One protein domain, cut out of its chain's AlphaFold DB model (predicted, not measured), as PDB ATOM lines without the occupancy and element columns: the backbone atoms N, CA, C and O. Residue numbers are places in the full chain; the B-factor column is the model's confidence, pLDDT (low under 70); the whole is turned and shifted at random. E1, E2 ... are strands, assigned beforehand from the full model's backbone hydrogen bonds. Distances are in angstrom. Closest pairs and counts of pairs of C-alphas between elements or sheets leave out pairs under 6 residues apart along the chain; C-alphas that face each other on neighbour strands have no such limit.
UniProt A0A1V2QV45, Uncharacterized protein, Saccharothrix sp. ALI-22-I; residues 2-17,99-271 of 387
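What this domain is: This is residues 2 to 17 and 99 to 271 of the 387 residues of an uncharacterized protein of Saccharothrix sp. ALI-22-I (UniProt A0A1V2QV45). With little regular structure, the chain is wound as a solenoid of stacked turns, the short strands E1 to E6 forming one wall; residues 99 to 138 lie at the E1 end. The printed part has 189 residues, no named helix and six named strands, in two parallel sheets, E1 E2 and E3 E4 E5 E6. The class is all strand, with 18 residues in named elements; the whole is compact, radius of gyration of the C-alphas 15.9 A, spanning 48 by 42 by 27 A.

Where its parts are: E1 is residues 139 to 141, from C-alpha 139 at (-39.878, 20.510, 26.192); E2 is residues 160 to 162, E3 184 to 186, E4 206 to 208, E5 228 to 230, and E6 250 to 252, ending with C-alpha 252 at (-64.333, 31.961, 29.709).

How they stand to each other: E1 and E2 are parallel, N 162 and O 140 2.8 A apart. The closest C-alphas of E2 and E3, Val 161 and Leu 185, are 7.5 A apart. E3 and E4 have N 185 and O 206 at 2.9 A, E4 and E5 N 207 and O 228 at 2.9 A, E5 and E6 N 252 and O 229 at 2.9 A.

The domain as a whole: Residues 18 to 98 are cut out, C-alphas 17 and 99 being 14.8 A apart. The five links are long. Residues 119 to 125 and 178 to 179 have pLDDT under 70.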
ATOM      1  N   PHE A   2     -62.154  33.081  21.945       92.19
ATOM      2  CA  PHE A   2     -62.010  31.672  22.377       92.19
ATOM      3  C   PHE A   2     -62.366  30.612  21.317       92.19
ATOM      4  O   PHE A   2     -61.705  29.589  21.246       92.19
ATOM      5  N   ALA A   3     -63.362  30.865  20.460       90.88
ATOM      6  CA  ALA A   3     -63.737  29.939  19.384       90.88
ATOM      7  C   ALA A   3     -62.773  29.939  18.176       90.88
ATOM      8  O   ALA A   3     -62.741  28.972  17.421       90.88
ATOM      9  N   ASN A   4     -61.998  31.014  17.988       93.38
ATOM     10  CA  ASN A   4     -61.195  31.237  16.778       93.38
ATOM     11  C   ASN A   4     -59.697  31.012  17.017       93.38
ATOM     12  O   ASN A   4     -58.959  30.758  16.070       93.38
ATOM     13  N   ASP A   5     -59.239  31.127  18.263       96.81
ATOM     14  CA  ASP A   5     -57.843  30.906  18.620       96.81
ATOM     15  C   ASP A   5     -57.552  29.396  18.708       96.81
ATOM     16  O   ASP A   5     -58.267  28.684  19.422       96.81
ATOM     17  N   PRO A   6     -56.539  28.877  17.987       95.75
ATOM     18  CA  PRO A   6     -56.273  27.448  17.919       95.75
ATOM     19  C   PRO A   6     -55.882  26.842  19.262       95.75
ATOM     20  O   PRO A   6     -56.198  25.680  19.451       95.75
ATOM     21  N   ASP A   7     -55.270  27.591  20.185       95.75
ATOM     22  CA  ASP A   7     -54.880  27.071  21.501       95.75
ATOM     23  C   ASP A   7     -56.074  27.033  22.456       95.75
ATOM     24  O   ASP A   7     -56.266  26.072  23.204       95.75
ATOM     25  N   LEU A   8     -56.907  28.075  22.410       96.56
ATOM     26  CA  LEU A   8     -58.033  28.247  23.330       96.56
ATOM     27  C   LEU A   8     -59.268  27.428  22.941       96.56
ATOM     28  O   LEU A   8     -60.106  27.162  23.800       96.56
ATOM     29  N   ARG A   9     -59.387  27.021  21.670       95.50
ATOM     30  CA  ARG A   9     -60.482  26.158  21.193       95.50
ATOM     31  C   ARG A   9     -60.201  24.660  21.345       95.50
ATOM     32  O   ARG A   9     -61.079  23.859  21.024       95.50
ATOM     33  N   ARG A  10     -58.988  24.267  21.760       94.56
ATOM     34  CA  ARG A  10     -58.627  22.851  21.959       94.56
ATOM     35  C   ARG A  10     -59.526  22.232  23.018       94.56
ATOM     36  O   ARG A  10     -59.742  22.828  24.071       94.56
ATOM     37  N   ASN A  11     -60.042  21.053  22.702       91.00
ATOM     38  CA  ASN A  11     -60.896  20.260  23.576       91.00
ATOM     39  C   ASN A  11     -60.803  18.776  23.183       91.00
ATOM     40  O   ASN A  11     -61.795  18.128  22.858       91.00
ATOM     41  N   ASP A  12     -59.574  18.282  23.091       91.38
ATOM     42  CA  ASP A  12     -59.273  16.872  22.863       91.38
ATOM     43  C   ASP A  12     -59.136  16.136  24.199       91.38
ATOM     44  O   ASP A  12     -58.518  16.641  25.130       91.38
ATOM     45  N   GLY A  13     -59.723  14.944  24.291       82.88
ATOM     46  CA  GLY A  13     -59.521  14.048  25.427       82.88
ATOM     47  C   GLY A  13     -58.242  13.224  25.284       82.88
ATOM     48  O   GLY A  13     -57.641  13.149  24.208       82.88
ATOM     49  N   TYR A  14     -57.858  12.558  26.368       92.62
ATOM     50  CA  TYR A  14     -56.756  11.608  26.381       92.62
ATOM     51  C   TYR A  14     -57.187  10.287  27.009       92.62
ATOM     52  O   TYR A  14     -57.867  10.260  28.033       92.62
ATOM     53  N   SER A  15     -56.775   9.187  26.389       91.62
ATOM     54  CA  SER A  15     -56.966   7.839  26.908       91.62
ATOM     55  C   SER A  15     -55.640   7.103  26.848       91.62
ATOM     56  O   SER A  15     -55.048   6.996  25.772       91.62
ATOM     57  N   TYR A  16     -55.211   6.577  27.991       93.12
ATOM     58  CA  TYR A  16     -53.988   5.799  28.098       93.12
ATOM     59  C   TYR A  16     -53.999   4.593  27.151       93.12
ATOM     60  O   TYR A  16     -54.960   3.817  27.119       93.12
ATOM     61  N   ARG A  17     -52.892   4.405  26.432       92.94
ATOM     62  CA  ARG A  17     -52.575   3.177  25.706       92.94
ATOM     63  C   ARG A  17     -51.069   2.978  25.752       92.94
ATOM     64  O   ARG A  17     -50.332   3.874  25.364       92.94
ATOM     65  N   SER A  99     -46.982   7.296  37.084       95.38
ATOM     66  CA  SER A  99     -46.624   7.987  38.321       95.38
ATOM     67  C   SER A  99     -45.176   8.439  38.273       95.38
ATOM     68  O   SER A  99     -44.304   7.673  37.864       95.38
ATOM     69  N   ILE A 100     -44.919   9.645  38.760       93.75
ATOM     70  CA  ILE A 100     -43.576  10.171  38.974       93.75
ATOM     71  C   ILE A 100     -43.389  10.449  40.458       93.75
ATOM     72  O   ILE A 100     -44.329  10.831  41.156       93.75
ATOM     73  N   GLN A 101     -42.176  10.254  40.954       89.12
ATOM     74  CA  GLN A 101     -41.840  10.631  42.313       89.12
ATOM     75  C   GLN A 101     -41.699  12.145  42.432       89.12
ATOM     76  O   GLN A 101     -41.223  12.823  41.526       89.12
ATOM     77  N   GLY A 102     -42.102  12.663  43.583       82.38
ATOM     78  CA  GLY A 102     -42.129  14.085  43.896       82.38
ATOM     79  C   GLY A 102     -42.993  14.311  45.130       82.38
ATOM     80  O   GLY A 102     -43.350  13.352  45.817       82.38
ATOM     81  N   GLY A 103     -43.340  15.558  45.427       80.62
ATOM     82  CA  GLY A 103     -44.296  15.868  46.489       80.62
ATOM     83  C   GLY A 103     -43.705  16.082  47.878       80.62
ATOM     84  O   GLY A 103     -44.438  16.402  48.805       80.62
ATOM     85  N   ARG A 104     -42.391  15.891  48.060       89.06
ATOM     86  CA  ARG A 104     -41.734  15.996  49.373       89.06
ATOM     87  C   ARG A 104     -40.837  17.226  49.429       89.06
ATOM     88  O   ARG A 104     -39.761  17.226  48.833       89.06
ATOM     89  N   GLU A 105     -41.274  18.258  50.142       87.75
ATOM     90  CA  GLU A 105     -40.481  19.468  50.372       87.75
ATOM     91  C   GLU A 105     -39.240  19.156  51.227       87.75
ATOM     92  O   GLU A 105     -39.308  18.479  52.257       87.75
ATOM     93  N   CYS A 106     -38.084  19.656  50.801       86.06
ATOM     94  CA  CYS A 106     -36.823  19.509  51.509       86.06
ATOM     95  C   CYS A 106     -36.705  20.608  52.565       86.06
ATOM     96  O   CYS A 106     -36.230  21.710  52.301       86.06
ATOM     97  N   THR A 107     -37.092  20.293  53.796       84.56
ATOM     98  CA  THR A 107     -36.814  21.154  54.953       84.56
ATOM     99  C   THR A 107     -35.456  20.796  55.569       84.56
ATOM    100  O   THR A 107     -34.992  19.667  55.379       84.56
ATOM    101  N   PRO A 108     -34.818  21.685  56.358       84.62
ATOM    102  CA  PRO A 108     -33.581  21.357  57.077       84.62
ATOM    103  C   PRO A 108     -33.679  20.107  57.970       84.62
ATOM    104  O   PRO A 108     -32.675  19.442  58.195       84.62
ATOM    105  N   ALA A 109     -34.882  19.764  58.442       85.62
ATOM    106  CA  ALA A 109     -35.141  18.609  59.302       85.62
ATOM    107  C   ALA A 109     -35.719  17.388  58.556       85.62
ATOM    108  O   ALA A 109     -35.989  16.367  59.179       85.62
ATOM    109  N   SER A 110     -35.925  17.469  57.236       87.25
ATOM    110  CA  SER A 110     -36.631  16.426  56.468       87.25
ATOM    111  C   SER A 110     -35.857  15.112  56.314       87.25
ATOM    112  O   SER A 110     -36.441  14.109  55.915       87.25
ATOM    113  N   GLY A 111     -34.544  15.105  56.573       87.81
ATOM    114  CA  GLY A 111     -33.677  13.944  56.333       87.81
ATOM    115  C   GLY A 111     -33.525  13.565  54.852       87.81
ATOM    116  O   GLY A 111     -32.922  12.542  54.537       87.81
ATOM    117  N   LEU A 112     -34.067  14.371  53.932       88.50
ATOM    118  CA  LEU A 112     -33.990  14.136  52.493       88.50
ATOM    119  C   LEU A 112     -32.623  14.582  51.946       88.50
ATOM    120  O   LEU A 112     -32.048  15.541  52.460       88.50
ATOM    121  N   PRO A 113     -32.114  13.981  50.853       86.06
ATOM    122  CA  PRO A 113     -30.803  14.332  50.283       86.06
ATOM    123  C   PRO A 113     -30.618  15.817  49.916       86.06
ATOM    124  O   PRO A 113     -29.498  16.316  49.869       86.06
ATOM    125  N   CYS A 114     -31.717  16.520  49.641       82.19
ATOM    126  CA  CYS A 114     -31.786  17.943  49.293       82.19
ATOM    127  C   CYS A 114     -32.010  18.873  50.505       82.19
ATOM    128  O   CYS A 114     -32.105  20.085  50.329       82.19
ATOM    129  N   ALA A 115     -32.131  18.335  51.723       83.81
ATOM    130  CA  ALA A 115     -32.349  19.114  52.940       83.81
ATOM    131  C   ALA A 115     -31.199  20.103  53.191       83.81
ATOM    132  O   ALA A 115     -30.028  19.756  53.051       83.81
ATOM    133  N   GLY A 116     -31.532  21.343  53.565       77.06
ATOM    134  CA  GLY A 116     -30.549  22.390  53.877       77.06
ATOM    135  C   GLY A 116     -29.808  22.974  52.666       77.06
ATOM    136  O   GLY A 116     -28.994  23.880  52.832       77.06
ATOM    137  N   GLN A 117     -30.089  22.492  51.454       77.00
ATOM    138  CA  GLN A 117     -29.554  23.083  50.234       77.00
ATOM    139  C   GLN A 117     -30.343  24.351  49.862       77.00
ATOM    140  O   GLN A 117     -31.490  24.544  50.263       77.00
ATOM    141  N   GLN A 118     -29.729  25.217  49.060       73.31
ATOM    142  CA  GLN A 118     -30.413  26.309  48.369       73.31
ATOM    143  C   GLN A 118     -30.422  26.003  46.873       73.31
ATOM    144  O   GLN A 118     -29.440  25.477  46.344       73.31
ATOM    145  N   ALA A 119     -31.509  26.344  46.178       65.81
ATOM    146  CA  ALA A 119     -31.552  26.219  44.726       65.81
ATOM    147  C   ALA A 119     -30.403  27.021  44.084       65.81
ATOM    148  O   ALA A 119     -30.087  28.135  44.521       65.81
ATOM    149  N   ARG A 120     -29.779  26.478  43.027       58.19
ATOM    150  CA  ARG A 120     -28.773  27.212  42.238       58.19
ATOM    151  C   ARG A 120     -29.376  28.535  41.761       58.19
ATOM    152  O   ARG A 120     -30.430  28.551  41.136       58.19
ATOM    153  N   GLY A 121     -28.723  29.650  42.088       58.38
ATOM    154  CA  GLY A 121     -29.257  31.000  41.856       58.38
ATOM    155  C   GLY A 121     -29.851  31.676  43.098       58.38
ATOM    156  O   GLY A 121     -30.248  32.834  43.005       58.38
ATOM    157  N   GLY A 122     -29.877  30.995  44.252       53.03
ATOM    158  CA  GLY A 122     -29.896  31.585  45.599       53.03
ATOM    159  C   GLY A 122     -31.142  32.378  46.012       53.03
ATOM    160  O   GLY A 122     -31.131  32.995  47.071       53.03
ATOM    161  N   LYS A 123     -32.204  32.406  45.198       58.84
ATOM    162  CA  LYS A 123     -33.374  33.275  45.435       58.84
ATOM    163  C   LYS A 123     -34.650  32.550  45.861       58.84
ATOM    164  O   LYS A 123     -35.591  33.221  46.276       58.84
ATOM    165  N   PHE A 124     -34.699  31.220  45.779       64.31
ATOM    166  CA  PHE A 124     -35.919  30.453  46.046       64.31
ATOM    167  C   PHE A 124     -35.651  29.353  47.087       64.31
ATOM    168  O   PHE A 124     -34.760  28.531  46.866       64.31
ATOM    169  N   PRO A 125     -36.378  29.342  48.225       67.69
ATOM    170  CA  PRO A 125     -36.116  28.425  49.337       67.69
ATOM    171  C   PRO A 125     -36.748  27.035  49.162       67.69
ATOM    172  O   PRO A 125     -36.429  26.130  49.925       67.69
ATOM    173  N   TYR A 126     -37.635  26.855  48.180       77.88
ATOM    174  CA  TYR A 126     -38.401  25.619  48.008       77.88
ATOM    175  C   TYR A 126     -37.610  24.605  47.186       77.88
ATOM    176  O   TYR A 126     -37.590  24.658  45.953       77.88
ATOM    177  N   LEU A 127     -36.949  23.684  47.875       83.69
ATOM    178  CA  LEU A 127     -36.391  22.490  47.259       83.69
ATOM    179  C   LEU A 127     -37.358  21.332  47.437       83.69
ATOM    180  O   LEU A 127     -37.957  21.169  48.494       83.69
ATOM    181  N   TRP A 128     -37.475  20.513  46.402       88.31
ATOM    182  CA  TRP A 128     -38.346  19.348  46.396       88.31
ATOM    183  C   TRP A 128     -37.512  18.119  46.101       88.31
ATOM    184  O   TRP A 128     -36.710  18.099  45.161       88.31
ATOM    185  N   HIS A 129     -37.676  17.087  46.916       88.69
ATOM    186  CA  HIS A 129     -37.009  15.829  46.675       88.69
ATOM    187  C   HIS A 129     -37.602  15.210  45.412       88.69
ATOM    188  O   HIS A 129     -38.823  15.153  45.260       88.69
ATOM    189  N   ASN A 130     -36.720  14.798  44.500       89.19
ATOM    190  CA  ASN A 130     -37.039  14.415  43.123       89.19
ATOM    191  C   ASN A 130     -37.607  15.547  42.240       89.19
ATOM    192  O   ASN A 130     -38.097  15.277  41.144       89.19
ATOM    193  N   GLY A 131     -37.501  16.809  42.668       87.69
ATOM    194  CA  GLY A 131     -37.898  17.967  41.869       87.69
ATOM    195  C   GLY A 131     -36.998  18.203  40.650       87.69
ATOM    196  O   GLY A 131     -35.800  17.928  40.679       87.69
ATOM    197  N   TRP A 132     -37.572  18.766  39.588       88.50
ATOM    198  CA  TRP A 132     -36.916  19.042  38.299       88.50
ATOM    199  C   TRP A 132     -36.359  20.473  38.182       88.50
ATOM    200  O   TRP A 132     -36.365  21.080  37.109       88.50
ATOM    201  N   TRP A 133     -35.878  21.036  39.288       81.50
ATOM    202  CA  TRP A 133     -35.243  22.354  39.306       81.50
ATOM    203  C   TRP A 133     -33.928  22.345  38.501       81.50
ATOM    204  O   TRP A 133     -33.227  21.337  38.470       81.50
ATOM    205  N   ASP A 134     -33.599  23.460  37.830       78.56
ATOM    206  CA  ASP A 134     -32.406  23.595  36.956       78.56
ATOM    207  C   ASP A 134     -32.267  22.457  35.919       78.56
ATOM    208  O   ASP A 134     -31.178  22.006  35.565       78.56
ATOM    209  N   THR A 135     -33.405  21.940  35.453       88.44
ATOM    210  CA  THR A 135     -33.434  20.854  34.477       88.44
ATOM    211  C   THR A 135     -32.912  21.292  33.106       88.44
ATOM    212  O   THR A 135     -33.118  22.420  32.655       88.44
ATOM    213  N   TRP A 136     -32.271  20.362  32.395       93.44
ATOM    214  CA  TRP A 136     -31.884  20.523  30.990       93.44
ATOM    215  C   TRP A 136     -33.087  20.494  30.034       93.44
ATOM    216  O   TRP A 136     -32.985  20.909  28.878       93.44
ATOM    217  N   VAL A 137     -34.226  19.985  30.505       94.88
ATOM    218  CA  VAL A 137     -35.433  19.802  29.705       94.88
ATOM    219  C   VAL A 137     -36.136  21.140  29.510       94.88
ATOM    220  O   VAL A 137     -36.529  21.780  30.472       94.88
ATOM    221  N   LYS A 138     -36.360  21.518  28.253       95.19
ATOM    222  CA  LYS A 138     -37.172  22.676  27.849       95.19
ATOM    223  C   LYS A 138     -38.549  22.252  27.345       95.19
ATOM    224  O   LYS A 138     -39.521  22.971  27.557       95.19
ATOM    225  N   GLN A 139     -38.631  21.097  26.685       97.19
ATOM    226  CA  GLN A 139     -39.878  20.510  26.192       97.19
ATOM    227  C   GLN A 139     -40.099  19.161  26.876       97.19
ATOM    228  O   GLN A 139     -39.291  18.245  26.699       97.19
ATOM    229  N   LEU A 140     -41.164  19.054  27.666       97.44
ATOM    230  CA  LEU A 140     -41.478  17.865  28.454       97.44
ATOM    231  C   LEU A 140     -42.792  17.234  27.988       97.44
ATOM    232  O   LEU A 140     -43.819  17.906  27.954       97.44
ATOM    233  N   VAL A 141     -42.778  15.935  27.694       98.31
ATOM    234  CA  VAL A 141     -43.980  15.147  27.395       98.31
ATOM    235  C   VAL A 141     -44.068  13.974  28.363       98.31
ATOM    236  O   VAL A 141     -43.243  13.062  28.307       98.31
ATOM    237  N   LEU A 142     -45.083  14.000  29.226       97.69
ATOM    238  CA  LEU A 142     -45.453  12.923  30.151       97.69
ATOM    239  C   LEU A 142     -46.965  12.679  30.034       97.69
ATOM    240  O   LEU A 142     -47.716  12.819  30.997       97.69
ATOM    241  N   ASP A 143     -47.431  12.397  28.816       97.25
ATOM    242  CA  ASP A 143     -48.863  12.331  28.511       97.25
ATOM    243  C   ASP A 143     -49.604  11.244  29.294       97.25
ATOM    244  O   ASP A 143     -50.778  11.427  29.594       97.25
ATOM    245  N   ASP A 144     -48.926  10.159  29.668       97.81
ATOM    246  CA  ASP A 144     -49.511   9.042  30.417       97.81
ATOM    247  C   ASP A 144     -49.606   9.290  31.938       97.81
ATOM    248  O   ASP A 144     -50.154   8.452  32.656       97.81
ATOM    249  N   LEU A 145     -49.061  10.405  32.445       97.75
ATOM    250  CA  LEU A 145     -48.964  10.676  33.880       97.75
ATOM    251  C   LEU A 145     -50.352  10.934  34.481       97.75
ATOM    252  O   LEU A 145     -51.043  11.848  34.043       97.75
ATOM    253  N   ASP A 146     -50.739  10.186  35.520       96.94
ATOM    254  CA  ASP A 146     -52.074  10.304  36.128       96.94
ATOM    255  C   ASP A 146     -52.227  11.598  36.956       96.94
ATOM    256  O   ASP A 146     -53.294  12.216  36.978       96.94
ATOM    257  N   ALA A 147     -51.164  12.026  37.642       97.75
ATOM    258  CA  ALA A 147     -51.142  13.217  38.488       97.75
ATOM    259  C   ALA A 147     -49.726  13.791  38.599       97.75
ATOM    260  O   ALA A 147     -48.747  13.042  38.632       97.75
ATOM    261  N   VAL A 148     -49.620  15.117  38.713       97.94
ATOM    262  CA  VAL A 148     -48.354  15.793  39.020       97.94
ATOM    263  C   VAL A 148     -48.254  16.009  40.533       97.94
ATOM    264  O   VAL A 148     -49.068  16.765  41.066       97.94
ATOM    265  N   PRO A 149     -47.284  15.395  41.234       96.31
ATOM    266  CA  PRO A 149     -47.088  15.609  42.668       96.31
ATOM    267  C   PRO A 149     -46.645  17.035  43.009       96.31
ATOM    268  O   PRO A 149     -46.132  17.764  42.154       96.31
ATOM    269  N   ASP A 150     -46.761  17.396  44.287       94.50
ATOM    270  CA  ASP A 150     -46.364  18.715  44.779       94.50
ATOM    271  C   ASP A 150     -44.895  19.032  44.441       94.50
ATOM    272  O   ASP A 150     -43.995  18.194  44.548       94.50
ATOM    273  N   GLY A 151     -44.669  20.244  43.943       91.81
ATOM    274  CA  GLY A 151     -43.364  20.775  43.561       91.81
ATOM    275  C   GLY A 151     -42.527  19.951  42.581       91.81
ATOM    276  O   GLY A 151     -41.353  20.276  42.394       91.81
ATOM    277  N   ALA A 152     -43.091  18.922  41.933       92.75
ATOM    278  CA  ALA A 152     -42.349  18.018  41.053       92.75
ATOM    279  C   ALA A 152     -41.567  18.779  39.972       92.75
ATOM    280  O   ALA A 152     -40.424  18.444  39.675       92.75
ATOM    281  N   PHE A 153     -42.137  19.859  39.445       92.69
ATOM    282  CA  PHE A 153     -41.517  20.732  38.455       92.69
ATOM    283  C   PHE A 153     -41.342  22.171  38.961       92.69
ATOM    284  O   PHE A 153     -41.249  23.099  38.162       92.69
ATOM    285  N   SER A 154     -41.293  22.392  40.278       89.12
ATOM    286  CA  SER A 154     -41.056  23.732  40.818       89.12
ATOM    287  C   SER A 154     -39.713  24.275  40.322       89.12
ATOM    288  O   SER A 154     -38.728  23.541  40.203       89.12
ATOM    289  N   ASN A 155     -39.674  25.573  40.025       85.81
ATOM    290  CA  ASN A 155     -38.510  26.253  39.453       85.81
ATOM    291  C   ASN A 155     -38.024  25.680  38.099       85.81
ATOM    292  O   ASN A 155     -36.833  25.760  37.780       85.81
ATOM    293  N   HIS A 156     -38.921  25.095  37.300       87.88
ATOM    294  CA  HIS A 156     -38.596  24.617  35.954       87.88
ATOM    295  C   HIS A 156     -38.176  25.749  34.996       87.88
ATOM    296  O   HIS A 156     -38.499  26.923  35.192       87.88
ATOM    297  N   ASN A 157     -37.522  25.381  33.886       86.88
ATOM    298  CA  ASN A 157     -37.269  26.283  32.753       86.88
ATOM    299  C   ASN A 157     -38.069  25.924  31.485       86.88
ATOM    300  O   ASN A 157     -37.797  26.484  30.422       86.88
ATOM    301  N   PHE A 158     -39.055  25.019  31.598       92.50
ATOM    302  CA  PHE A 158     -39.858  24.552  30.464       92.50
ATOM    303  C   PHE A 158     -40.402  25.701  29.610       92.50
ATOM    304  O   PHE A 158     -40.942  26.679  30.131       92.50
ATOM    305  N   SER A 159     -40.278  25.546  28.294       93.81
ATOM    306  CA  SER A 159     -40.972  26.332  27.275       93.81
ATOM    307  C   SER A 159     -42.230  25.631  26.767       93.81
ATOM    308  O   SER A 159     -43.130  26.294  26.261       93.81
ATOM    309  N   GLU A 160     -42.301  24.307  26.920       95.75
ATOM    310  CA  GLU A 160     -43.445  23.490  26.523       95.75
ATOM    311  C   GLU A 160     -43.622  22.308  27.477       95.75
ATOM    312  O   GLU A 160     -42.646  21.678  27.895       95.75
ATOM    313  N   VAL A 161     -44.876  21.998  27.801       96.75
ATOM    314  CA  VAL A 161     -45.238  20.836  28.607       96.75
ATOM    315  C   VAL A 161     -46.486  20.171  28.027       96.75
ATOM    316  O   VAL A 161     -47.453  20.853  27.688       96.75
ATOM    317  N   SER A 162     -46.468  18.844  27.921       97.50
ATOM    318  CA  SER A 162     -47.623  18.022  27.561       97.50
ATOM    319  C   SER A 162     -47.877  16.990  28.656       97.50
ATOM    320  O   SER A 162     -47.001  16.190  28.987       97.50
ATOM    321  N   LEU A 163     -49.070  17.068  29.246       97.62
ATOM    322  CA  LEU A 163     -49.543  16.241  30.362       97.62
ATOM    323  C   LEU A 163     -50.984  15.820  30.097       97.62
ATOM    324  O   LEU A 163     -51.900  16.131  30.862       97.62
ATOM    325  N   ARG A 164     -51.218  15.208  28.936       97.12
ATOM    326  CA  ARG A 164     -52.582  15.011  28.439       97.12
ATOM    327  C   ARG A 164     -53.443  14.127  29.344       97.12
ATOM    328  O   ARG A 164     -54.647  14.361  29.401       97.12
ATOM    329  N   GLY A 165     -52.859  13.171  30.062       97.38
ATOM    330  CA  GLY A 165     -53.544  12.271  30.992       97.38
ATOM    331  C   GLY A 165     -53.652  12.762  32.435       97.38
ATOM    332  O   GLY A 165     -54.425  12.180  33.196       97.38
ATOM    333  N   ALA A 166     -52.954  13.840  32.809       98.12
ATOM    334  CA  ALA A 166     -52.926  14.294  34.197       98.12
ATOM    335  C   ALA A 166     -54.303  14.800  34.639       98.12
ATOM    336  O   ALA A 166     -54.886  15.672  33.996       98.12
ATOM    337  N   ARG A 167     -54.809  14.270  35.757       98.12
ATOM    338  CA  ARG A 167     -56.090  14.669  36.366       98.12
ATOM    339  C   ARG A 167     -55.930  15.729  37.445       98.12
ATOM    340  O   ARG A 167     -56.855  16.502  37.688       98.12
ATOM    341  N   SER A 168     -54.765  15.803  38.075       98.56
ATOM    342  CA  SER A 168     -54.480  16.795  39.107       98.56
ATOM    343  C   SER A 168     -53.074  17.363  38.986       98.56
ATOM    344  O   SER A 168     -52.126  16.674  38.596       98.56
ATOM    345  N   ILE A 169     -52.962  18.644  39.334       98.69
ATOM    346  CA  ILE A 169     -51.693  19.350  39.482       98.69
ATOM    347  C   ILE A 169     -51.524  19.712  40.956       98.69
ATOM    348  O   ILE A 169     -52.354  20.438  41.508       98.69
ATOM    349  N   GLY A 170     -50.472  19.176  41.573       97.69
ATOM    350  CA  GLY A 170     -50.149  19.354  42.981       97.69
ATOM    351  C   GLY A 170     -49.705  20.766  43.354       97.69
ATOM    352  O   GLY A 170     -49.495  21.644  42.509       97.69
ATOM    353  N   VAL A 171     -49.568  20.973  44.658       95.44
ATOM    354  CA  VAL A 171     -49.139  22.228  45.277       95.44
ATOM    355  C   VAL A 171     -47.794  22.631  44.706       95.44
ATOM    356  O   VAL A 171     -46.884  21.808  44.639       95.44
ATOM    357  N   MET A 172     -47.641  23.888  44.287       93.56
ATOM    358  CA  MET A 172     -46.356  24.410  43.791       93.56
ATOM    359  C   MET A 172     -45.747  23.628  42.610       93.56
ATOM    360  O   MET A 172     -44.578  23.839  42.286       93.56
ATOM    361  N   ALA A 173     -46.500  22.733  41.958       95.25
ATOM    362  CA  ALA A 173     -45.970  21.761  41.003       95.25
ATOM    363  C   ALA A 173     -45.140  22.384  39.875       95.25
ATOM    364  O   ALA A 173     -44.172  21.772  39.460       95.25
ATOM    365  N   PHE A 174     -45.484  23.589  39.424       94.38
ATOM    366  CA  PHE A 174     -44.774  24.404  38.430       94.38
ATOM    367  C   PHE A 174     -44.419  25.802  38.969       94.38
ATOM    368  O   PHE A 174     -43.979  26.676  38.223       94.38
ATOM    369  N   GLY A 175     -44.640  26.057  40.260       85.62
ATOM    370  CA  GLY A 175     -44.524  27.388  40.844       85.62
ATOM    371  C   GLY A 175     -43.075  27.861  41.024       85.62
ATOM    372  O   GLY A 175     -42.147  27.056  41.154       85.62
ATOM    373  N   HIS A 176     -42.925  29.187  41.125       77.56
ATOM    374  CA  HIS A 176     -41.778  29.936  41.671       77.56
ATOM    375  C   HIS A 176     -40.584  30.259  40.762       77.56
ATOM    376  O   HIS A 176     -39.695  30.989  41.201       77.56
ATOM    377  N   ALA A 177     -40.604  29.893  39.478       75.69
ATOM    378  CA  ALA A 177     -39.668  30.463  38.503       75.69
ATOM    379  C   ALA A 177     -40.296  31.658  37.751       75.69
ATOM    380  O   ALA A 177     -40.980  31.425  36.756       75.69
ATOM    381  N   PRO A 178     -39.983  32.935  38.085       65.69
ATOM    382  CA  PRO A 178     -40.403  34.092  37.272       65.69
ATOM    383  C   PRO A 178     -39.861  34.046  35.829       65.69
ATOM    384  O   PRO A 178     -40.294  34.790  34.952       65.69
ATOM    385  N   TYR A 179     -38.904  33.154  35.557       67.25
ATOM    386  CA  TYR A 179     -38.322  32.926  34.237       67.25
ATOM    387  C   TYR A 179     -38.830  31.662  33.538       67.25
ATOM    388  O   TYR A 179     -38.296  31.344  32.471       67.25
ATOM    389  N   ALA A 180     -39.823  30.957  34.096       75.38
ATOM    390  CA  ALA A 180     -40.509  29.872  33.402       75.38
ATOM    391  C   ALA A 180     -40.967  30.363  32.022       75.38
ATOM    392  O   ALA A 180     -41.515  31.457  31.912       75.38
ATOM    393  N   LYS A 181     -40.694  29.600  30.959       87.75
ATOM    394  CA  LYS A 181     -40.912  30.028  29.563       87.75
ATOM    395  C   LYS A 181     -42.197  29.472  28.954       87.75
ATOM    396  O   LYS A 181     -42.411  29.639  27.754       87.75
ATOM    397  N   LEU A 182     -43.044  28.832  29.761       93.00
ATOM    398  CA  LEU A 182     -44.355  28.353  29.339       93.00
ATOM    399  C   LEU A 182     -45.203  29.548  28.900       93.00
ATOM    400  O   LEU A 182     -45.510  30.422  29.706       93.00
ATOM    401  N   SER A 183     -45.561  29.585  27.618       95.69
ATOM    402  CA  SER A 183     -46.399  30.648  27.042       95.69
ATOM    403  C   SER A 183     -47.855  30.224  26.872       95.69
ATOM    404  O   SER A 183     -48.771  31.026  27.067       95.69
ATOM    405  N   VAL A 184     -48.078  28.953  26.551       97.56
ATOM    406  CA  VAL A 184     -49.397  28.347  26.399       97.56
ATOM    407  C   VAL A 184     -49.447  27.119  27.291       97.56
ATOM    408  O   VAL A 184     -48.615  26.224  27.167       97.56
ATOM    409  N   LEU A 185     -50.436  27.078  28.179       97.69
ATOM    410  CA  LEU A 185     -50.725  25.921  29.011       97.69
ATOM    411  C   LEU A 185     -52.025  25.275  28.545       97.69
ATOM    412  O   LEU A 185     -53.088  25.897  28.592       97.69
ATOM    413  N   TYR A 186     -51.937  24.014  28.131       98.06
ATOM    414  CA  TYR A 186     -53.091  23.197  27.782       98.06
ATOM    415  C   TYR A 186     -53.063  21.889  28.564       98.06
ATOM    416  O   TYR A 186     -52.168  21.071  28.368       98.06
ATOM    417  N   LEU A 187     -54.051  21.698  29.438       97.94
ATOM    418  CA  LEU A 187     -54.161  20.515  30.292       97.94
ATOM    419  C   LEU A 187     -55.554  19.891  30.115       97.94
ATOM    420  O   LEU A 187     -56.481  20.242  30.848       97.94
ATOM    421  N   PRO A 188     -55.736  19.007  29.115       97.69
ATOM    422  CA  PRO A 188     -57.061  18.562  28.690       97.69
ATOM    423  C   PRO A 188     -57.808  17.730  29.726       97.69
ATOM    424  O   PRO A 188     -59.029  17.807  29.788       97.69
ATOM    425  N   SER A 189     -57.101  16.942  30.534       98.00
ATOM    426  CA  SER A 189     -57.727  16.016  31.488       98.00
ATOM    427  C   SER A 189     -57.716  16.519  32.928       98.00
ATOM    428  O   SER A 189     -58.268  15.851  33.796       98.00
ATOM    429  N   VAL A 190     -57.112  17.682  33.196       98.56
ATOM    430  CA  VAL A 190     -56.981  18.185  34.565       98.56
ATOM    431  C   VAL A 190     -58.342  18.594  35.103       98.56
ATOM    432  O   VAL A 190     -59.032  19.422  34.515       98.56
ATOM    433  N   GLU A 191     -58.690  18.032  36.255       98.56
ATOM    434  CA  GLU A 191     -59.906  18.301  37.014       98.56
ATOM    435  C   GLU A 191     -59.629  19.299  38.153       98.56
ATOM    436  O   GLU A 191     -60.461  20.168  38.428       98.56
ATOM    437  N   THR A 192     -58.452  19.218  38.790       98.81
ATOM    438  CA  THR A 192     -58.079  20.070  39.932       98.81
ATOM    439  C   THR A 192     -56.665  20.640  39.823       98.81
ATOM    440  O   THR A 192     -55.713  19.899  39.568       98.81
ATOM    441  N   ILE A 193     -56.516  21.933  40.112       98.88
ATOM    442  CA  ILE A 193     -55.223  22.616  40.252       98.88
ATOM    443  C   ILE A 193     -55.096  23.116  41.690       98.88
ATOM    444  O   ILE A 193     -55.925  23.913  42.132       98.88
ATOM    445  N   ALA A 194     -54.087  22.625  42.408       98.69
ATOM    446  CA  ALA A 194     -53.841  22.958  43.807       98.69
ATOM    447  C   ALA A 194     -53.216  24.354  43.986       98.69
ATOM    448  O   ALA A 194     -52.916  25.061  43.018       98.69
ATOM    449  N   HIS A 195     -53.042  24.758  45.248       97.50
ATOM    450  CA  HIS A 195     -52.545  26.088  45.576       97.50
ATOM    451  C   HIS A 195     -51.108  26.314  45.090       97.50
ATOM    452  O   HIS A 195     -50.286  25.396  45.059       97.50
ATOM    453  N   ASP A 196     -50.842  27.541  44.641       96.00
ATOM    454  CA  ASP A 196     -49.557  27.994  44.091       96.00
ATOM    455  C   ASP A 196     -49.011  27.166  42.895       96.00
ATOM    456  O   ASP A 196     -47.869  27.355  42.468       96.00
ATOM    457  N   ALA A 197     -49.808  26.259  42.309       97.25
ATOM    458  CA  ALA A 197     -49.360  25.273  41.321       97.25
ATOM    459  C   ALA A 197     -48.605  25.865  40.120       97.25
ATOM    460  O   ALA A 197     -47.623  25.278  39.688       97.25
ATOM    461  N   PHE A 198     -49.024  27.020  39.602       96.94
ATOM    462  CA  PHE A 198     -48.385  27.764  38.508       96.94
ATOM    463  C   PHE A 198     -47.994  29.188  38.926       96.94
ATOM    464  O   PHE A 198     -47.772  30.056  38.077       96.94
ATOM    465  N   ARG A 199     -47.860  29.447  40.227       94.44
ATOM    466  CA  ARG A 199     -47.512  30.768  40.753       94.44
ATOM    467  C   ARG A 199     -46.202  31.301  40.158       94.44
ATOM    468  O   ARG A 199     -45.205  30.581  40.087       94.44
ATOM    469  N   ARG A 200     -46.190  32.578  39.763       92.62
ATOM    470  CA  ARG A 200     -45.075  33.295  39.109       92.62
ATOM    471  C   ARG A 200     -44.668  32.748  37.743       92.62
ATOM    472  O   ARG A 200     -43.553  33.004  37.294       92.62
ATOM    473  N   ASN A 201     -45.541  32.026  37.043       93.38
ATOM    474  CA  ASN A 201     -45.313  31.691  35.636       93.38
ATOM    475  C   ASN A 201     -45.588  32.918  34.742       93.38
ATOM    476  O   ASN A 201     -46.548  32.966  33.976       93.38
ATOM    477  N   GLN A 202     -44.716  33.922  34.840       93.50
ATOM    478  CA  GLN A 202     -44.895  35.260  34.260       93.50
ATOM    479  C   GLN A 202     -44.889  35.297  32.721       93.50
ATOM    480  O   GLN A 202     -45.205  36.329  32.136       93.50
ATOM    481  N   TYR A 203     -44.520  34.206  32.039       94.56
ATOM    482  CA  TYR A 203     -44.569  34.120  30.573       94.56
ATOM    483  C   TYR A 203     -45.864  33.515  30.035       94.56
ATOM    484  O   TYR A 203     -46.060  33.572  28.819       94.56
ATOM    485  N   LEU A 204     -46.745  32.985  30.894       96.19
ATOM    486  CA  LEU A 204     -48.029  32.450  30.450       96.19
ATOM    487  C   LEU A 204     -48.845  33.562  29.798       96.19
ATOM    488  O   LEU A 204     -49.083  34.599  30.398       96.19
ATOM    489  N   VAL A 205     -49.282  33.321  28.564       97.69
ATOM    490  CA  VAL A 205     -50.169  34.195  27.786       97.69
ATOM    491  C   VAL A 205     -51.560  33.577  27.687       97.69
ATOM    492  O   VAL A 205     -52.564  34.293  27.729       97.69
ATOM    493  N   LYS A 206     -51.629  32.247  27.563       98.44
ATOM    494  CA  LYS A 206     -52.873  31.490  27.395       98.44
ATOM    495  C   LYS A 206     -52.917  30.294  28.336       98.44
ATOM    496  O   LYS A 206     -51.967  29.517  28.395       98.44
ATOM    497  N   VAL A 207     -54.058  30.108  28.987       98.69
ATOM    498  CA  VAL A 207     -54.372  28.919  29.783       98.69
ATOM    499  C   VAL A 207     -55.693  28.330  29.292       98.69
ATOM    500  O   VAL A 207     -56.708  29.030  29.242       98.69
ATOM    501  N   ASN A 208     -55.679  27.047  28.929       98.56
ATOM    502  CA  ASN A 208     -56.851  26.281  28.513       98.56
ATOM    503  C   ASN A 208     -56.978  24.984  29.331       98.56
ATOM    504  O   ASN A 208     -56.146  24.080  29.228       98.56
ATOM    505  N   LEU A 209     -58.034  24.924  30.144       98.62
ATOM    506  CA  LEU A 209     -58.329  23.865  31.106       98.62
ATOM    507  C   LEU A 209     -59.764  23.351  30.878       98.62
ATOM    508  O   LEU A 209     -60.672  23.681  31.649       98.62
ATOM    509  N   PRO A 210     -60.020  22.591  29.798       98.00
ATOM    510  CA  PRO A 210     -61.378  22.287  29.352       98.00
ATOM    511  C   PRO A 210     -62.205  21.511  30.385       98.00
ATOM    512  O   PRO A 210     -63.418  21.707  30.437       98.00
ATOM    513  N   ASN A 211     -61.562  20.695  31.230       98.12
ATOM    514  CA  ASN A 211     -62.222  19.836  32.217       98.12
ATOM    515  C   ASN A 211     -61.994  20.248  33.682       98.12
ATOM    516  O   ASN A 211     -62.538  19.604  34.579       98.12
ATOM    517  N   ALA A 212     -61.256  21.333  33.945       98.69
ATOM    518  CA  ALA A 212     -60.980  21.744  35.319       98.69
ATOM    519  C   ALA A 212     -62.264  22.193  36.021       98.69
ATOM    520  O   ALA A 212     -63.023  23.006  35.492       98.69
ATOM    521  N   THR A 213     -62.490  21.681  37.229       98.81
ATOM    522  CA  THR A 213     -63.641  22.009  38.082       98.81
ATOM    523  C   THR A 213     -63.242  22.869  39.278       98.81
ATOM    524  O   THR A 213     -64.070  23.638  39.779       98.81
ATOM    525  N   ARG A 214     -61.964  22.822  39.680       98.88
ATOM    526  CA  ARG A 214     -61.416  23.578  40.810       98.88
ATOM    527  C   ARG A 214     -60.002  24.094  40.532       98.88
ATOM    528  O   ARG A 214     -59.121  23.325  40.155       98.88
ATOM    529  N   VAL A 215     -59.795  25.383  40.786       98.88
ATOM    530  CA  VAL A 215     -58.483  26.039  40.825       98.88
ATOM    531  C   VAL A 215     -58.348  26.707  42.190       98.88
ATOM    532  O   VAL A 215     -59.166  27.559  42.542       98.88
ATOM    533  N   ASP A 216     -57.362  26.271  42.966       98.75
ATOM    534  CA  ASP A 216     -57.148  26.708  44.344       98.75
ATOM    535  C   ASP A 216     -56.373  28.026  44.454       98.75
ATOM    536  O   ASP A 216     -56.060  28.697  43.467       98.75
ATOM    537  N   ASP A 217     -56.141  28.431  45.699       98.62
ATOM    538  CA  ASP A 217     -55.573  29.718  46.057       98.62
ATOM    539  C   ASP A 217     -54.193  29.932  45.417       98.62
ATOM    540  O   ASP A 217     -53.362  29.031  45.366       98.62
ATOM    541  N   PHE A 218     -53.938  31.139  44.916       97.69
ATOM    542  CA  PHE A 218     -52.672  31.544  44.292       97.69
ATOM    543  C   PHE A 218     -52.214  30.698  43.090       97.69
ATOM    544  O   PHE A 218     -51.094  30.879  42.615       97.69
ATOM    545  N   ALA A 219     -53.048  29.791  42.566       98.31
ATOM    546  CA  ALA A 219     -52.633  28.818  41.558       98.31
ATOM    547  C   ALA A 219     -51.985  29.449  40.315       98.31
ATOM    548  O   ALA A 219     -51.043  28.873  39.789       98.31
ATOM    549  N   PHE A 220     -52.435  30.626  39.873       97.75
ATOM    550  CA  PHE A 220     -51.825  31.412  38.794       97.75
ATOM    551  C   PHE A 220     -51.521  32.859  39.237       97.75
ATOM    552  O   PHE A 220     -51.561  33.778  38.422       97.75
ATOM    553  N   ASP A 221     -51.232  33.071  40.526       96.25
ATOM    554  CA  ASP A 221     -50.777  34.370  41.050       96.25
ATOM    555  C   ASP A 221     -49.470  34.801  40.364       96.25
ATOM    556  O   ASP A 221     -48.586  33.964  40.153       96.25
ATOM    557  N   ASP A 222     -49.331  36.089  40.033       94.75
ATOM    558  CA  ASP A 222     -48.160  36.650  39.327       94.75
ATOM    559  C   ASP A 222     -47.924  35.964  37.958       94.75
ATOM    560  O   ASP A 222     -46.802  35.715  37.509       94.75
ATOM    561  N   ALA A 223     -49.010  35.635  37.252       94.94
ATOM    562  CA  ALA A 223     -48.987  35.290  35.830       94.94
ATOM    563  C   ALA A 223     -49.105  36.567  34.978       94.94
ATOM    564  O   ALA A 223     -50.021  36.718  34.176       94.94
ATOM    565  N   SER A 224     -48.169  37.502  35.156       93.81
ATOM    566  CA  SER A 224     -48.262  38.909  34.716       93.81
ATOM    567  C   SER A 224     -48.391  39.184  33.208       93.81
ATOM    568  O   SER A 224     -48.539  40.337  32.800       93.81
ATOM    569  N   ARG A 225     -48.337  38.157  32.353       95.75
ATOM    570  CA  ARG A 225     -48.595  38.259  30.902       95.75
ATOM    571  C   ARG A 225     -49.846  37.508  30.459       95.75
ATOM    572  O   ARG A 225     -50.115  37.451  29.256       95.75
ATOM    573  N   LEU A 226     -50.598  36.931  31.394       97.38
ATOM    574  CA  LEU A 226     -51.746  36.093  31.095       97.38
ATOM    575  C   LEU A 226     -52.842  36.951  30.481       97.38
ATOM    576  O   LEU A 226     -53.423  37.798  31.149       97.38
ATOM    577  N   GLN A 227     -53.144  36.710  29.207       98.00
ATOM    578  CA  GLN A 227     -54.169  37.443  28.464       98.00
ATOM    579  C   GLN A 227     -55.496  36.691  28.429       98.00
ATOM    580  O   GLN A 227     -56.563  37.313  28.440       98.00
ATOM    581  N   TYR A 228     -55.441  35.360  28.383       98.50
ATOM    582  CA  TYR A 228     -56.613  34.531  28.131       98.50
ATOM    583  C   TYR A 228     -56.649  33.309  29.039       98.50
ATOM    584  O   TYR A 228     -55.728  32.493  29.036       98.50
ATOM    585  N   PHE A 229     -57.757  33.156  29.759       98.69
ATOM    586  CA  PHE A 229     -58.006  32.009  30.628       98.69
ATOM    587  C   PHE A 229     -59.351  31.368  30.273       98.69
ATOM    588  O   PHE A 229     -60.399  32.012  30.368       98.69
ATOM    589  N   THR A 230     -59.348  30.105  29.849       98.62
ATOM    590  CA  THR A 230     -60.573  29.353  29.545       98.62
ATOM    591  C   THR A 230     -60.646  28.080  30.374       98.62
ATOM    592  O   THR A 230     -59.743  27.247  30.334       98.62
ATOM    593  N   ALA A 231     -61.734  27.943  31.131       98.62
ATOM    594  CA  ALA A 231     -62.032  26.768  31.938       98.62
ATOM    595  C   ALA A 231     -63.564  26.585  32.004       98.62
ATOM    596  O   ALA A 231     -64.215  26.999  32.967       98.62
ATOM    597  N   PRO A 232     -64.186  26.031  30.944       98.19
ATOM    598  CA  PRO A 232     -65.637  26.015  30.775       98.19
ATOM    599  C   PRO A 232     -66.396  25.189  31.825       98.19
ATOM    600  O   PRO A 232     -67.596  25.402  32.002       98.19
ATOM    601  N   GLN A 233     -65.720  24.266  32.518       98.56
ATOM    602  CA  GLN A 233     -66.296  23.455  33.600       98.56
ATOM    603  C   GLN A 233     -65.960  23.968  35.007       98.56
ATOM    604  O   GLN A 233     -66.416  23.377  35.988       98.56
ATOM    605  N   LEU A 234     -65.202  25.065  35.116       98.88
ATOM    606  CA  LEU A 234     -64.700  25.552  36.396       98.88
ATOM    607  C   LEU A 234     -65.849  26.018  37.282       98.88
ATOM    608  O   LEU A 234     -66.633  26.860  36.856       98.88
ATOM    609  N   ARG A 235     -65.914  25.504  38.514       98.88
ATOM    610  CA  ARG A 235     -66.911  25.890  39.524       98.88
ATOM    611  C   ARG A 235     -66.333  26.772  40.619       98.88
ATOM    612  O   ARG A 235     -67.028  27.650  41.120       98.88
ATOM    613  N   ARG A 236     -65.062  26.574  40.972       98.75
ATOM    614  CA  ARG A 236     -64.389  27.311  42.048       98.75
ATOM    615  C   ARG A 236     -63.065  27.887  41.571       98.75
ATOM    616  O   ARG A 236     -62.228  27.146  41.054       98.75
ATOM    617  N   LEU A 237     -62.880  29.179  41.823       98.50
ATOM    618  CA  LEU A 237     -61.620  29.885  41.642       98.50
ATOM    619  C   LEU A 237     -61.214  30.525  42.981       98.50
ATOM    620  O   LEU A 237     -61.961  31.336  43.532       98.50
ATOM    621  N   GLY A 238     -60.088  30.073  43.534       98.50
ATOM    622  CA  GLY A 238     -59.627  30.386  44.887       98.50
ATOM    623  C   GLY A 238     -59.146  31.823  45.099       98.50
ATOM    624  O   GLY A 238     -59.138  32.660  44.193       98.50
ATOM    625  N   ARG A 239     -58.724  32.109  46.333       98.19
ATOM    626  CA  ARG A 239     -58.127  33.393  46.718       98.19
ATOM    627  C   ARG A 239     -56.896  33.674  45.859       98.19
ATOM    628  O   ARG A 239     -56.038  32.813  45.723       98.19
ATOM    629  N   ASN A 240     -56.779  34.886  45.321       97.81
ATOM    630  CA  ASN A 240     -55.640  35.330  44.514       97.81
ATOM    631  C   ASN A 240     -55.328  34.426  43.297       97.81
ATOM    632  O   ASN A 240     -54.241  34.515  42.735       97.81
ATOM    633  N   ALA A 241     -56.242  33.549  42.870       98.00
ATOM    634  CA  ALA A 241     -55.914  32.512  41.894       98.00
ATOM    635  C   ALA A 241     -55.500  33.058  40.517       98.00
ATOM    636  O   ALA A 241     -54.754  32.376  39.828       98.00
ATOM    637  N   LEU A 242     -55.956  34.257  40.128       97.31
ATOM    638  CA  LEU A 242     -55.536  34.991  38.921       97.31
ATOM    639  C   LEU A 242     -55.048  36.415  39.258       97.31
ATOM    640  O   LEU A 242     -55.110  37.317  38.415       97.31
ATOM    641  N   ASN A 243     -54.598  36.637  40.494       95.81
ATOM    642  CA  ASN A 243     -54.085  37.930  40.935       95.81
ATOM    643  C   ASN A 243     -52.794  38.290  40.184       95.81
ATOM    644  O   ASN A 243     -52.049  37.402  39.769       95.81
ATOM    645  N   ASP A 244     -52.531  39.588  40.021       94.12
ATOM    646  CA  ASP A 244     -51.284  40.082  39.418       94.12
ATOM    647  C   ASP A 244     -51.079  39.566  37.973       94.12
ATOM    648  O   ASP A 244     -49.973  39.330  37.489       94.12
ATOM    649  N   SER A 245     -52.196  39.354  37.260       93.38
ATOM    650  CA  SER A 245     -52.171  38.932  35.854       93.38
ATOM    651  C   SER A 245     -51.830  40.081  34.901       93.38
ATOM    652  O   SER A 245     -51.383  39.799  33.797       93.38
ATOM    653  N   HIS A 246     -52.075  41.345  35.296       93.56
ATOM    654  CA  HIS A 246     -51.888  42.618  34.562       93.56
ATOM    655  C   HIS A 246     -52.549  42.746  33.172       93.56
ATOM    656  O   HIS A 246     -53.270  43.713  32.905       93.56
ATOM    657  N   GLU A 247     -52.353  41.760  32.301       96.62
ATOM    658  CA  GLU A 247     -52.695  41.734  30.883       96.62
ATOM    659  C   GLU A 247     -53.970  40.933  30.560       96.62
ATOM    660  O   GLU A 247     -54.324  40.823  29.388       96.62
ATOM    661  N   LEU A 248     -54.699  40.406  31.559       97.12
ATOM    662  CA  LEU A 248     -55.900  39.585  31.320       97.12
ATOM    663  C   LEU A 248     -56.936  40.367  30.511       97.12
ATOM    664  O   LEU A 248     -57.488  41.357  30.984       97.12
ATOM    665  N   VAL A 249     -57.203  39.914  29.289       97.06
ATOM    666  CA  VAL A 249     -58.141  40.535  28.348       97.06
ATOM    667  C   VAL A 249     -59.522  39.906  28.487       97.06
ATOM    668  O   VAL A 249     -60.541  40.598  28.412       97.06
ATOM    669  N   SER A 250     -59.578  38.584  28.657       96.94
ATOM    670  CA  SER A 250     -60.841  37.853  28.693       96.94
ATOM    671  C   SER A 250     -60.723  36.528  29.435       96.94
ATOM    672  O   SER A 250     -59.706  35.838  29.356       96.94
ATOM    673  N   VAL A 251     -61.821  36.144  30.085       98.19
ATOM    674  CA  VAL A 251     -61.995  34.836  30.718       98.19
ATOM    675  C   VAL A 251     -63.235  34.132  30.170       98.19
ATOM    676  O   VAL A 251     -64.231  34.783  29.851       98.19
ATOM    677  N   ASN A 252     -63.190  32.803  30.073       98.31
ATOM    678  CA  ASN A 252     -64.333  31.961  29.709       98.31
ATOM    679  C   ASN A 252     -64.662  31.001  30.856       98.31
ATOM    680  O   ASN A 252     -64.100  29.908  30.937       98.31
ATOM    681  N   LEU A 253     -65.557  31.450  31.744       98.56
ATOM    682  CA  LEU A 253     -65.903  30.803  33.018       98.56
ATOM    683  C   LEU A 253     -67.436  30.670  33.207       98.56
ATOM    684  O   LEU A 253     -67.992  31.165  34.187       98.56
ATOM    685  N   PRO A 254     -68.173  30.049  32.263       98.56
ATOM    686  CA  PRO A 254     -69.637  30.029  32.262       98.56
ATOM    687  C   PRO A 254     -70.257  29.268  33.442       98.56
ATOM    688  O   PRO A 254     -71.394  29.561  33.803       98.56
ATOM    689  N   LYS A 255     -69.541  28.302  34.032       98.88
ATOM    690  CA  LYS A 255     -70.015  27.471  35.153       98.88
ATOM    691  C   LYS A 255     -69.447  27.877  36.517       98.88
ATOM    692  O   LYS A 255     -69.667  27.156  37.482       98.88
ATOM    693  N   LEU A 256     -68.744  29.008  36.603       98.88
ATOM    694  CA  LEU A 256     -68.133  29.447  37.855       98.88
ATOM    695  C   LEU A 256     -69.212  29.792  38.880       98.88
ATOM    696  O   LEU A 256     -70.049  30.642  38.600       98.88
ATOM    697  N   GLU A 257     -69.166  29.147  40.044       98.69
ATOM    698  CA  GLU A 257     -70.112  29.291  41.159       98.69
ATOM    699  C   GLU A 257     -69.507  30.151  42.289       98.69
ATOM    700  O   GLU A 257     -70.209  30.976  42.876       98.69
ATOM    701  N   TYR A 258     -68.195  30.027  42.537       98.50
ATOM    702  CA  TYR A 258     -67.459  30.756  43.580       98.50
ATOM    703  C   TYR A 258     -66.242  31.504  43.026       98.50
ATOM    704  O   TYR A 258     -65.407  30.913  42.328       98.50
ATOM    705  N   LEU A 259     -66.113  32.780  43.407       98.12
ATOM    706  CA  LEU A 259     -64.968  33.640  43.105       98.12
ATOM    707  C   LEU A 259     -64.330  34.176  44.396       98.12
ATOM    708  O   LEU A 259     -64.956  34.957  45.113       98.12
ATOM    709  N   GLY A 260     -63.089  33.763  44.665       98.00
ATOM    710  CA  GLY A 260     -62.381  34.043  45.913       98.00
ATOM    711  C   GLY A 260     -61.809  35.455  46.067       98.00
ATOM    712  O   GLY A 260     -61.870  36.306  45.175       98.00
ATOM    713  N   ILE A 261     -61.213  35.685  47.239       97.75
ATOM    714  CA  ILE A 261     -60.660  36.978  47.664       97.75
ATOM    715  C   ILE A 261     -59.561  37.451  46.707       97.75
ATOM    716  O   ILE A 261     -58.686  36.659  46.362       97.75
ATOM    717  N   ASN A 262     -59.564  38.734  46.318       96.06
ATOM    718  CA  ASN A 262     -58.561  39.347  45.424       96.06
ATOM    719  C   ASN A 262     -58.313  38.552  44.119       96.06
ATOM    720  O   ASN A 262     -57.216  38.592  43.565       96.06
ATOM    721  N   CYS A 263     -59.279  37.757  43.645       94.50
ATOM    722  CA  CYS A 263     -59.011  36.777  42.592       94.50
ATOM    723  C   CYS A 263     -58.479  37.398  41.293       94.50
ATOM    724  O   CYS A 263     -57.667  36.768  40.622       94.50
ATOM    725  N   PHE A 264     -58.939  38.596  40.936       91.25
ATOM    726  CA  PHE A 264     -58.507  39.320  39.741       91.25
ATOM    727  C   PHE A 264     -57.879  40.682  40.067       91.25
ATOM    728  O   PHE A 264     -57.941  41.603  39.251       91.25
ATOM    729  N   ASP A 265     -57.339  40.840  41.273       88.19
ATOM    730  CA  ASP A 265     -56.690  42.092  41.650       88.19
ATOM    731  C   ASP A 265     -55.459  42.363  40.751       88.19
ATOM    732  O   ASP A 265     -54.891  41.450  40.138       88.19
ATOM    733  N   LEU A 266     -55.117  43.646  40.595       87.25
ATOM    734  CA  LEU A 266     -54.078  44.145  39.682       87.25
ATOM    735  C   LEU A 266     -54.287  43.730  38.212       87.25
ATOM    736  O   LEU A 266     -53.347  43.411  37.481       87.25
ATOM    737  N   ASN A 267     -55.538  43.762  37.738       88.38
ATOM    738  CA  ASN A 267     -55.842  43.613  36.318       88.38
ATOM    739  C   ASN A 267     -56.205  44.935  35.630       88.38
ATOM    740  O   ASN A 267     -57.063  45.688  36.089       88.38
ATOM    741  N   HIS A 268     -55.608  45.195  34.461       90.69
ATOM    742  CA  HIS A 268     -55.779  46.480  33.782       90.69
ATOM    743  C   HIS A 268     -56.440  46.397  32.406       90.69
ATOM    744  O   HIS A 268     -56.831  47.440  31.882       90.69
ATOM    745  N   LYS A 269     -56.579  45.217  31.787       96.00
ATOM    746  CA  LYS A 269     -57.046  45.088  30.389       96.00
ATOM    747  C   LYS A 269     -58.477  44.580  30.243       96.00
ATOM    748  O   LYS A 269     -59.092  44.848  29.209       96.00
ATOM    749  N   LEU A 270     -59.020  43.884  31.237       96.19
ATOM    750  CA  LEU A 270     -60.312  43.225  31.108       96.19
ATOM    751  C   LEU A 270     -61.450  44.251  30.998       96.19
ATOM    752  O   LEU A 270     -61.579  45.154  31.822       96.19
ATOM    753  N   ILE A 271     -62.282  44.115  29.958       97.00
ATOM    754  CA  ILE A 271     -63.352  45.081  29.633       97.00
ATOM    755  C   ILE A 271     -64.694  44.691  30.261       97.00
ATOM    756  O   ILE A 271     -65.517  45.560  30.550       97.00
TER     757      ILE A 271